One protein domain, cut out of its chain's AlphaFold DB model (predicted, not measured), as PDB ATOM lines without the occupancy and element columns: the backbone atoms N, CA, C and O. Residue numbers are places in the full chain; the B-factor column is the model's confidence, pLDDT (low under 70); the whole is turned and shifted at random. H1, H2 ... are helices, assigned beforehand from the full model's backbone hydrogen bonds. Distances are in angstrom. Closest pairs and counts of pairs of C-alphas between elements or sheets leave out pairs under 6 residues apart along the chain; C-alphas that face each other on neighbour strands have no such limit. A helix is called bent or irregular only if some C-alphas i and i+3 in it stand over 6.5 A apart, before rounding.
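What this domain is: This is residues 2 to 80 of the 82 residues of the protein "Rod shape-determining protein MreD" of Altererythrobacter insulae (UniProt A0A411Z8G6). Look first for a long, loose helical hairpin: H3 runs out, the chain turns back, and H4a, the first arm of the bent helix H4, returns beside the first part of H3. The second arm, H4b, turns off past the start of H3, where residues 71 to 80 stick out, while two small helices, H1 and H2, sit on the side of H3 away from H4a. You will find 79 printed residues with four named helices, H1, H2, H3 and H4 in that order, and no named strand; the class is all helix. The whole is loose, with a radius of gyration of the C-alphas of 15.2 A, and its C-alphas span 51 by 25 by 21 A.

How they stand to each other: Begin with the longest helix, H4, residues 52 to 78. By its hydrogen bonds it was assigned as one helix, but it is bent: C-alphas 63 and 66 are 6.9 A apart. Read it as two arms, H4a, residues 52 to 63, and H4b, residues 66 to 78, whose lines stand at a steep tilt of 39 degrees. H4a is itself irregular, with C-alphas 54 and 57 also 6.9 A apart. From H4a go to the hub, H3, residues 20 to 45. The two touch, with 18 pairs of C-alphas within 8 A, and H3 takes part with residues 24 to 35 alone; the closest C-alphas are those of Ala 24 and Ile 62, 4.9 A apart. They form a helical hairpin, running opposite ways at a shallow tilt of 22 degrees. H4b touches H3 with residues 66 to 69 alone, and H3 touches H4b with residues 20 to 24 alone; the closest C-alphas, of Val 20 and Pro 66, are 6.2 A apart, and the lines of H3 and H4b stand at a steep tilt of 60 degrees. Now look at H1, residues 2 to 10: it touches residues 30 to 34 of H3, the closest C-alphas being those of Ser 4 and Leu 30, 6.1 A apart, and the two run opposite ways at a shallow tilt of 25 degrees. H2, residues 12 to 17, only just touches residues 23 to 26 of H3, with 3 pairs of C-alphas within 8 A; the closest are those of Ile 15 and Gln 23, 6.3 A apart. H2 and H3 are also a helical hairpin, at a steep tilt of 37 degrees, only just past shallow. H1 and H2 meet only through their link, and both are apart from H4a and H4b. In H1, H3 and H4b every O i to N i+4 pair is within hydrogen-bond range; in H2 it is 1 of 2 and in H4a 5 of 8.

Where its parts are: Find C-alpha 20 at (-54.096, 10.982, 32.305); from there H3 runs 37.5 A to C-alpha 45 at (-40.003, -1.792, 64.677). H4a covers 17.2 A from Pro 52 to Ile 63, and H4b 18.5 A from Pro 66 to C-alpha 78 at (-47.904, 29.759, 30.078). H1 begins at C-alpha 2, at (-35.699, 6.897, 46.865), and measures 12.2 A; H2 measures 8.9 A from Phe 12 to Asn 17.

The domain as a whole: The two C-alphas farthest apart are those of Asp 47 and Arg 80, at 51.4 A. Leave out residues 71 to 80, which stand free, and the remaining body of 69 residues spans 42 by 24 by 13 A. The links from H1 to H2 and from H2 to H3 are tight, and the six-residue link from H3 to H4a is short. The printed part has no cut. Its mean pLDDT is 86.5, and no printed residue is under 70.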
ATOM      1  N   ALA A   2     -36.633   7.097  47.987       86.38
ATOM      2  CA  ALA A   2     -35.699   6.897  46.865       86.38
ATOM      3  C   ALA A   2     -36.136   5.806  45.863       86.38
ATOM      4  O   ALA A   2     -36.062   6.026  44.659       86.38
ATOM      5  N   LEU A   3     -36.672   4.678  46.347       85.88
ATOM      6  CA  LEU A   3     -37.169   3.594  45.490       85.88
ATOM      7  C   LEU A   3     -38.302   4.051  44.550       85.88
ATOM      8  O   LEU A   3     -38.219   3.849  43.342       85.88
ATOM      9  N   SER A   4     -39.335   4.708  45.085       85.50
ATOM     10  CA  SER A   4     -40.471   5.212  44.297       85.50
ATOM     11  C   SER A   4     -40.026   6.250  43.261       85.50
ATOM     12  O   SER A   4     -40.506   6.246  42.127       85.50
ATOM     13  N   ILE A   5     -39.070   7.110  43.630       88.44
ATOM     14  CA  ILE A   5     -38.487   8.108  42.722       88.44
ATOM     15  C   ILE A   5     -37.712   7.412  41.602       88.44
ATOM     16  O   ILE A   5     -37.939   7.715  40.435       88.44
ATOM     17  N   TYR A   6     -36.856   6.445  41.935       91.31
ATOM     18  CA  TYR A   6     -36.069   5.701  40.954       91.31
ATOM     19  C   TYR A   6     -36.959   4.999  39.920       91.31
ATOM     20  O   TYR A   6     -36.758   5.169  38.719       91.31
ATOM     21  N   ILE A   7     -38.006   4.295  40.371       88.38
ATOM     22  CA  ILE A   7     -38.970   3.626  39.480       88.38
ATOM     23  C   ILE A   7     -39.635   4.638  38.537       88.38
ATOM     24  O   ILE A   7     -39.775   4.375  37.339       88.38
ATOM     25  N   THR A   8     -40.012   5.806  39.065       89.31
ATOM     26  CA  THR A   8     -40.640   6.879  38.285       89.31
ATOM     27  C   THR A   8     -39.685   7.439  37.235       89.31
ATOM     28  O   THR A   8     -40.066   7.581  36.074       89.31
ATOM     29  N   VAL A   9     -38.439   7.726  37.620       90.94
ATOM     30  CA  VAL A   9     -37.420   8.295  36.730       90.94
ATOM     31  C   VAL A   9     -37.064   7.311  35.626       90.94
ATOM     32  O   VAL A   9     -37.044   7.706  34.470       90.94
ATOM     33  N   VAL A  10     -36.871   6.026  35.919       92.50
ATOM     34  CA  VAL A  10     -36.551   5.029  34.880       92.50
ATOM     35  C   VAL A  10     -37.683   4.890  33.853       92.50
ATOM     36  O   VAL A  10     -37.432   4.651  32.673       92.50
ATOM     37  N   ASN A  11     -38.938   5.088  34.266       90.81
ATOM     38  CA  ASN A  11     -40.110   4.910  33.406       90.81
ATOM     39  C   ASN A  11     -40.727   6.226  32.903       90.81
ATOM     40  O   ASN A  11     -41.789   6.197  32.275       90.81
ATOM     41  N   PHE A  12     -40.077   7.376  33.120       88.12
ATOM     42  CA  PHE A  12     -40.689   8.693  32.898       88.12
ATOM     43  C   PHE A  12     -41.203   8.896  31.463       88.12
ATOM     44  O   PHE A  12     -42.269   9.481  31.255       88.12
ATOM     45  N   GLN A  13     -40.474   8.382  30.465       86.56
ATOM     46  CA  GLN A  13     -40.854   8.509  29.056       86.56
ATOM     47  C   GLN A  13     -42.132   7.729  28.736       86.56
ATOM     48  O   GLN A  13     -43.008   8.251  28.046       86.56
ATOM     49  N   LYS A  14     -42.263   6.511  29.279       89.00
ATOM     50  CA  LYS A  14     -43.450   5.661  29.108       89.00
ATOM     51  C   LYS A  14     -44.656   6.273  29.813       89.00
ATOM     52  O   LYS A  14     -45.709   6.416  29.202       89.00
ATOM     53  N   ILE A  15     -44.471   6.716  31.062       87.44
ATOM     54  CA  ILE A  15     -45.525   7.340  31.876       87.44
ATOM     55  C   ILE A  15     -46.124   8.548  31.152       87.44
ATOM     56  O   ILE A  15     -47.344   8.687  31.077       87.44
ATOM     57  N   ARG A  16     -45.280   9.387  30.542       86.06
ATOM     58  CA  ARG A  16     -45.722  10.575  29.803       86.06
ATOM     59  C   ARG A  16     -46.585  10.258  28.575       86.06
ATOM     60  O   ARG A  16     -47.367  11.117  28.181       86.06
ATOM     61  N   ASN A  17     -46.445   9.072  27.983       90.00
ATOM     62  CA  ASN A  17     -47.209   8.659  26.803       90.00
ATOM     63  C   ASN A  17     -48.572   8.028  27.145       90.00
ATOM     64  O   ASN A  17     -49.412   7.864  26.265       90.00
ATOM     65  N   PHE A  18     -48.802   7.668  28.408       90.12
ATOM     66  CA  PHE A  18     -50.081   7.121  28.853       90.12
ATOM     67  C   PHE A  18     -51.160   8.195  29.013       90.12
ATOM     68  O   PHE A  18     -50.873   9.383  29.175       90.12
ATOM     69  N   SER A  19     -52.423   7.759  29.004       91.38
ATOM     70  CA  SER A  19     -53.550   8.651  29.282       91.38
ATOM     71  C   SER A  19     -53.481   9.193  30.714       91.38
ATOM     72  O   SER A  19     -52.905   8.570  31.606       91.38
ATOM     73  N   VAL A  20     -54.100  10.348  30.971       89.12
ATOM     74  CA  VAL A  20     -54.096  10.982  32.305       89.12
ATOM     75  C   VAL A  20     -54.660  10.047  33.381       89.12
ATOM     76  O   VAL A  20     -54.150  10.007  34.498       89.12
ATOM     77  N   TRP A  21     -55.663   9.240  33.029       88.56
ATOM     78  CA  TRP A  21     -56.240   8.230  33.916       88.56
ATOM     79  C   TRP A  21     -55.273   7.080  34.213       88.56
ATOM     80  O   TRP A  21     -55.154   6.659  35.359       88.56
ATOM     81  N   GLN A  22     -54.525   6.611  33.211       89.19
ATOM     82  CA  GLN A  22     -53.472   5.611  33.416       89.19
ATOM     83  C   GLN A  22     -52.319   6.174  34.259       89.19
ATOM     84  O   GLN A  22     -51.812   5.484  35.139       89.19
ATOM     85  N   GLN A  23     -51.938   7.438  34.053       90.12
ATOM     86  CA  GLN A  23     -50.949   8.120  34.896       90.12
ATOM     87  C   GLN A  23     -51.420   8.228  36.352       90.12
ATOM     88  O   GLN A  23     -50.639   7.957  37.262       90.12
ATOM     89  N   ALA A  24     -52.695   8.560  36.574       90.12
ATOM     90  CA  ALA A  24     -53.288   8.616  37.910       90.12
ATOM     91  C   ALA A  24     -53.203   7.261  38.622       90.12
ATOM     92  O   ALA A  24     -52.808   7.193  39.785       90.12
ATOM     93  N   LEU A  25     -53.503   6.174  37.904       90.31
ATOM     94  CA  LEU A  25     -53.403   4.813  38.425       90.31
ATOM     95  C   LEU A  25     -51.953   4.456  38.784       90.31
ATOM     96  O   LEU A  25     -51.704   3.979  39.889       90.31
ATOM     97  N   ILE A  26     -50.987   4.761  37.909       90.62
ATOM     98  CA  ILE A  26     -49.552   4.538  38.173       90.62
ATOM     99  C   ILE A  26     -49.111   5.259  39.451       90.62
ATOM    100  O   ILE A  26     -48.370   4.703  40.259       90.62
ATOM    101  N   ILE A  27     -49.591   6.479  39.671       90.25
ATOM    102  CA  ILE A  27     -49.231   7.277  40.848       90.25
ATOM    103  C   ILE A  27     -49.908   6.766  42.106       90.25
ATOM    104  O   ILE A  27     -49.276   6.735  43.162       90.25
ATOM    105  N   GLY A  28     -51.138   6.274  41.985       89.75
ATOM    106  CA  GLY A  28     -51.775   5.478  43.024       89.75
ATOM    107  C   GLY A  28     -50.925   4.288  43.438       89.75
ATOM    108  O   GLY A  28     -50.625   4.131  44.616       89.75
ATOM    109  N   VAL A  29     -50.467   3.488  42.474       90.12
ATOM    110  CA  VAL A  29     -49.629   2.311  42.742       90.12
ATOM    111  C   VAL A  29     -48.304   2.705  43.398       90.12
ATOM    112  O   VAL A  29     -47.908   2.088  44.384       90.12
ATOM    113  N   LEU A  30     -47.642   3.763  42.922       89.81
ATOM    114  CA  LEU A  30     -46.400   4.263  43.523       89.81
ATOM    115  C   LEU A  30     -46.605   4.776  44.957       89.81
ATOM    116  O   LEU A  30     -45.757   4.538  45.821       89.81
ATOM    117  N   SER A  31     -47.725   5.455  45.217       89.69
ATOM    118  CA  SER A  31     -48.111   5.925  46.552       89.69
ATOM    119  C   SER A  31     -48.422   4.750  47.483       89.69
ATOM    120  O   SER A  31     -47.901   4.680  48.597       89.69
ATOM    121  N   ALA A  32     -49.178   3.760  47.002       88.81
ATOM    122  CA  ALA A  32     -49.466   2.533  47.738       88.81
ATOM    123  C   ALA A  32     -48.185   1.766  48.079       88.81
ATOM    124  O   ALA A  32     -48.001   1.366  49.225       88.81
ATOM    125  N   GLN A  33     -47.265   1.620  47.122       91.00
ATOM    126  CA  GLN A  33     -45.966   0.989  47.346       91.00
ATOM    127  C   GLN A  33     -45.167   1.726  48.428       91.00
ATOM    128  O   GLN A  33     -44.564   1.089  49.289       91.00
ATOM    129  N   TYR A  34     -45.162   3.062  48.403       88.88
ATOM    130  CA  TYR A  34     -44.498   3.858  49.431       88.88
ATOM    131  C   TYR A  34     -45.090   3.593  50.821       88.88
ATOM    132  O   TYR A  34     -44.347   3.248  51.741       88.88
ATOM    133  N   HIS A  35     -46.414   3.687  50.957       87.62
ATOM    134  CA  HIS A  35     -47.102   3.424  52.220       87.62
ATOM    135  C   HIS A  35     -46.925   1.981  52.696       87.62
ATOM    136  O   HIS A  35     -46.768   1.758  53.891       87.62
ATOM    137  N   LEU A  36     -46.872   1.014  51.778       88.31
ATOM    138  CA  LEU A  36     -46.630  -0.389  52.097       88.31
ATOM    139  C   LEU A  36     -45.229  -0.601  52.684       88.31
ATOM    140  O   LEU A  36     -45.097  -1.251  53.715       88.31
ATOM    141  N   VAL A  37     -44.190  -0.026  52.071       87.81
ATOM    142  CA  VAL A  37     -42.811  -0.122  52.584       87.81
ATOM    143  C   VAL A  37     -42.693   0.547  53.956       87.81
ATOM    144  O   VAL A  37     -42.078  -0.014  54.860       87.81
ATOM    145  N   VAL A  38     -43.312   1.719  54.132       87.25
ATOM    146  CA  VAL A  38     -43.345   2.421  55.426       87.25
ATOM    147  C   VAL A  38     -44.068   1.586  56.480       87.25
ATOM    148  O   VAL A  38     -43.555   1.442  57.585       87.25
ATOM    149  N   PHE A  39     -45.215   0.998  56.135       86.81
ATOM    150  CA  PHE A  39     -45.975   0.142  57.038       86.81
ATOM    151  C   PHE A  39     -45.178  -1.094  57.457       86.81
ATOM    152  O   PHE A  39     -45.126  -1.402  58.641       86.81
ATOM    153  N   TRP A  40     -44.519  -1.780  56.521       86.81
ATOM    154  CA  TRP A  40     -43.696  -2.949  56.840       86.81
ATOM    155  C   TRP A  40     -42.538  -2.607  57.779       86.81
ATOM    156  O   TRP A  40     -42.292  -3.340  58.734       86.81
ATOM    157  N   LEU A  41     -41.864  -1.475  57.552       86.25
ATOM    158  CA  LEU A  41     -40.822  -0.986  58.457       86.25
ATOM    159  C   LEU A  41     -41.387  -0.655  59.839       86.25
ATOM    160  O   LEU A  41     -40.805  -1.050  60.844       86.25
ATOM    161  N   GLN A  42     -42.531   0.034  59.895       85.50
ATOM    162  CA  GLN A  42     -43.197   0.344  61.157       85.50
ATOM    163  C   GLN A  42     -43.585  -0.928  61.897       85.50
ATOM    164  O   GLN A  42     -43.209  -1.047  63.051       85.50
ATOM    165  N   ARG A  43     -44.231  -1.889  61.228       84.94
ATOM    166  CA  ARG A  43     -44.649  -3.179  61.792       84.94
ATOM    167  C   ARG A  43     -43.482  -3.972  62.378       84.94
ATOM    168  O   ARG A  43     -43.665  -4.666  63.369       84.94
ATOM    169  N   PHE A  44     -42.307  -3.888  61.760       85.06
ATOM    170  CA  PHE A  44     -41.107  -4.574  62.234       85.06
ATOM    171  C   PHE A  44     -40.494  -3.908  63.476       85.06
ATOM    172  O   PHE A  44     -39.917  -4.589  64.318       85.06
ATOM    173  N   LEU A  45     -40.601  -2.581  63.590       84.00
ATOM    174  CA  LEU A  45     -40.003  -1.792  64.677       84.00
ATOM    175  C   LEU A  45     -40.956  -1.554  65.854       84.00
ATOM    176  O   LEU A  45     -40.534  -1.252  66.967       84.00
ATOM    177  N   SER A  46     -42.252  -1.595  65.596       72.44
ATOM    178  CA  SER A  46     -43.327  -1.286  66.526       72.44
ATOM    179  C   SER A  46     -44.514  -2.132  66.081       72.44
ATOM    180  O   SER A  46     -44.864  -2.087  64.909       72.44
ATOM    181  N   ASP A  47     -45.140  -2.907  66.965       74.50
ATOM    182  CA  ASP A  47     -46.246  -3.837  66.653       74.50
ATOM    183  C   ASP A  47     -47.561  -3.138  66.215       74.50
ATOM    184  O   ASP A  47     -48.670  -3.454  66.644       74.50
ATOM    185  N   VAL A  48     -47.463  -2.153  65.325       76.12
ATOM    186  CA  VAL A  48     -48.535  -1.312  64.809       76.12
ATOM    187  C   VAL A  48     -49.493  -2.158  63.986       76.12
ATOM    188  O   VAL A  48     -49.092  -2.983  63.161       76.12
ATOM    189  N   VAL A  49     -50.785  -1.953  64.217       76.06
ATOM    190  CA  VAL A  49     -51.867  -2.631  63.502       76.06
ATOM    191  C   VAL A  49     -52.136  -1.902  62.186       76.06
ATOM    192  O   VAL A  49     -52.150  -0.673  62.133       76.06
ATOM    193  N   PHE A  50     -52.354  -2.654  61.106       74.25
ATOM    194  CA  PHE A  50     -52.730  -2.076  59.817       74.25
ATOM    195  C   PHE A  50     -54.139  -1.478  59.904       74.25
ATOM    196  O   PHE A  50     -55.117  -2.214  60.021       74.25
ATOM    197  N   LEU A  51     -54.250  -0.150  59.829       80.12
ATOM    198  CA  LEU A  51     -55.540   0.526  59.704       80.12
ATOM    199  C   LEU A  51     -55.807   0.924  58.241       80.12
ATOM    200  O   LEU A  51     -54.924   1.477  57.582       80.12
ATOM    201  N   PRO A  52     -57.045   0.765  57.736       75.62
ATOM    202  CA  PRO A  52     -57.428   1.252  56.407       75.62
ATOM    203  C   PRO A  52     -57.193   2.757  56.205       75.62
ATOM    204  O   PRO A  52     -57.040   3.214  55.074       75.62
ATOM    205  N   SER A  53     -57.113   3.529  57.293       80.81
ATOM    206  CA  SER A  53     -56.824   4.963  57.262       80.81
ATOM    207  C   SER A  53     -55.479   5.304  56.612       80.81
ATOM    208  O   SER A  53     -55.349   6.371  56.010       80.81
ATOM    209  N   TYR A  54     -54.506   4.388  56.635       76.25
ATOM    210  CA  TYR A  54     -53.222   4.566  55.950       76.25
ATOM    211  C   TYR A  54     -53.340   4.574  54.419       76.25
ATOM    212  O   TYR A  54     -52.411   5.018  53.747       76.25
ATOM    213  N   LEU A  55     -54.464   4.116  53.854       81.19
ATOM    214  CA  LEU A  55     -54.703   4.093  52.407       81.19
ATOM    215  C   LEU A  55     -55.430   5.342  51.889       81.19
ATOM    216  O   LEU A  55     -55.442   5.566  50.678       81.19
ATOM    217  N   TYR A  56     -55.982   6.198  52.755       86.19
ATOM    218  CA  TYR A  56     -56.597   7.460  52.318       86.19
ATOM    219  C   TYR A  56     -55.681   8.333  51.441       86.19
ATOM    220  O   TYR A  56     -56.163   8.852  50.427       86.19
ATOM    221  N   PRO A  57     -54.370   8.472  51.731       84.06
ATOM    222  CA  PRO A  57     -53.454   9.229  50.878       84.06
ATOM    223  C   PRO A  57     -53.335   8.649  49.463       84.06
ATOM    224  O   PRO A  57     -53.157   9.389  48.499       84.06
ATOM    225  N   VAL A  58     -53.468   7.328  49.312       87.25
ATOM    226  CA  VAL A  58     -53.392   6.644  48.015       87.25
ATOM    227  C   VAL A  58     -54.595   7.017  47.154       87.25
ATOM    228  O   VAL A  58     -54.428   7.482  46.027       87.25
ATOM    229  N   PHE A  59     -55.807   6.876  47.696       87.81
ATOM    230  CA  PHE A  59     -57.040   7.205  46.975       87.81
ATOM    231  C   PHE A  59     -57.131   8.693  46.645       87.81
ATOM    232  O   PHE A  59     -57.440   9.059  45.511       87.81
ATOM    233  N   THR A  60     -56.806   9.552  47.611       89.31
ATOM    234  CA  THR A  60     -56.782  11.003  47.390       89.31
ATOM    235  C   THR A  60     -55.755  11.391  46.331       89.31
ATOM    236  O   THR A  60     -56.068  12.230  45.496       89.31
ATOM    237  N   SER A  61     -54.586  10.742  46.274       88.25
ATOM    238  CA  SER A  61     -53.577  10.991  45.230       88.25
ATOM    239  C   SER A  61     -54.056  10.590  43.832       88.25
ATOM    240  O   SER A  61     -53.840  11.341  42.881       88.25
ATOM    241  N   ILE A  62     -54.730   9.441  43.693       89.38
ATOM    242  CA  ILE A  62     -55.303   8.991  42.409       89.38
ATOM    243  C   ILE A  62     -56.345   9.996  41.923       89.38
ATOM    244  O   ILE A  62     -56.315  10.410  40.764       89.38
ATOM    245  N   ILE A  63     -57.249  10.403  42.818       90.31
ATOM    246  CA  ILE A  63     -58.314  11.347  42.488       90.31
ATOM    247  C   ILE A  63     -57.729  12.730  42.228       90.31
ATOM    248  O   ILE A  63     -58.149  13.363  41.286       90.31
ATOM    249  N   LEU A  64     -56.739  13.221  42.970       90.56
ATOM    250  CA  LEU A  64     -56.173  14.555  42.724       90.56
ATOM    251  C   LEU A  64     -55.358  14.642  41.427       90.56
ATOM    252  O   LEU A  64     -55.198  15.736  40.875       90.56
ATOM    253  N   TRP A  65     -54.848  13.521  40.911       91.38
ATOM    254  CA  TRP A  65     -53.893  13.532  39.804       91.38
ATOM    255  C   TRP A  65     -54.391  14.208  38.513       91.38
ATOM    256  O   TRP A  65     -53.651  15.036  37.972       91.38
ATOM    257  N   PRO A  66     -55.617  13.962  38.004       88.38
ATOM    258  CA  PRO A  66     -56.122  14.656  36.819       88.38
ATOM    259  C   PRO A  66     -56.117  16.186  36.950       88.38
ATOM    260  O   PRO A  66     -55.752  16.884  36.003       88.38
ATOM    261  N   TRP A  67     -56.452  16.720  38.127       92.06
ATOM    262  CA  TRP A  67     -56.459  18.159  38.399       92.06
ATOM    263  C   TRP A  67     -55.037  18.724  38.424       92.06
ATOM    264  O   TRP A  67     -54.772  19.758  37.806       92.06
ATOM    265  N   VAL A  68     -54.103  18.012  39.063       88.50
ATOM    266  CA  VAL A  68     -52.672  18.360  39.059       88.50
ATOM    267  C   VAL A  68     -52.118  18.354  37.634       88.50
ATOM    268  O   VAL A  68     -51.448  19.303  37.228       88.50
ATOM    269  N   PHE A  69     -52.447  17.341  36.830       87.56
ATOM    270  CA  PHE A  69     -52.014  17.257  35.436       87.56
ATOM    271  C   PHE A  69     -52.539  18.428  34.595       87.56
ATOM    272  O   PHE A  69     -51.797  19.005  33.796       87.56
ATOM    273  N   LEU A  70     -53.803  18.824  34.783       86.75
ATOM    274  CA  LEU A  70     -54.376  19.991  34.107       86.75
ATOM    275  C   LEU A  70     -53.664  21.292  34.503       86.75
ATOM    276  O   LEU A  70     -53.376  22.117  33.628       86.75
ATOM    277  N   LEU A  71     -53.328  21.454  35.785       88.56
ATOM    278  CA  LEU A  71     -52.529  22.580  36.277       88.56
ATOM    279  C   LEU A  71     -51.141  22.607  35.629       88.56
ATOM    280  O   LEU A  71     -50.762  23.620  35.042       88.56
ATOM    281  N   LEU A  72     -50.424  21.481  35.641       86.06
ATOM    282  CA  LEU A  72     -49.111  21.345  35.002       86.06
ATOM    283  C   LEU A  72     -49.175  21.649  33.501       86.06
ATOM    284  O   LEU A  72     -48.297  22.324  32.956       86.06
ATOM    285  N   ARG A  73     -50.245  21.219  32.823       85.31
ATOM    286  CA  ARG A  73     -50.474  21.524  31.406       85.31
ATOM    287  C   ARG A  73     -50.671  23.021  31.171       85.31
ATOM    288  O   ARG A  73     -50.158  23.544  30.180       85.31
ATOM    289  N   ARG A  74     -51.396  23.714  32.054       85.31
ATOM    290  CA  ARG A  74     -51.594  25.171  31.978       85.31
ATOM    291  C   ARG A  74     -50.281  25.917  32.214       85.31
ATOM    292  O   ARG A  74     -49.947  26.789  31.417       85.31
ATOM    293  N   VAL A  75     -49.513  25.517  33.228       86.69
ATOM    294  CA  VAL A  75     -48.184  26.072  33.535       86.69
ATOM    295  C   VAL A  75     -47.247  25.920  32.335       86.69
ATOM    296  O   VAL A  75     -46.688  26.906  31.867       86.69
ATOM    297  N   ARG A  76     -47.153  24.724  31.741       84.75
ATOM    298  CA  ARG A  76     -46.295  24.487  30.566       84.75
ATOM    299  C   ARG A  76     -46.623  25.412  29.391       84.75
ATOM    300  O   ARG A  76     -45.718  25.940  28.752       84.75
ATOM    301  N   ARG A  77     -47.917  25.619  29.119       82.81
ATOM    302  CA  ARG A  77     -48.376  26.535  28.063       82.81
ATOM    303  C   ARG A  77     -48.036  27.987  28.383       82.81
ATOM    304  O   ARG A  77     -47.627  28.709  27.482       82.81
ATOM    305  N   HIS A  78     -48.186  28.395  29.642       84.69
ATOM    306  CA  HIS A  78     -47.904  29.759  30.078       84.69
ATOM    307  C   HIS A  78     -46.415  30.101  29.956       84.69
ATOM    308  O   HIS A  78     -46.063  31.136  29.403       84.69
ATOM    309  N   PHE A  79     -45.539  29.183  30.367       83.81
ATOM    310  CA  PHE A  79     -44.091  29.384  30.319       83.81
ATOM    311  C   PHE A  79     -43.444  29.030  28.967       83.81
ATOM    312  O   PHE A  79     -42.224  29.097  28.849       83.81
ATOM    313  N   ARG A  80     -44.224  28.649  27.939       78.19
ATOM    314  CA  ARG A  80     -43.723  28.237  26.605       78.19
ATOM    315  C   ARG A  80     -42.608  27.175  26.653       78.19
ATOM    316  O   ARG A  80     -41.758  27.116  25.768       78.19
TER     317      ARG A  80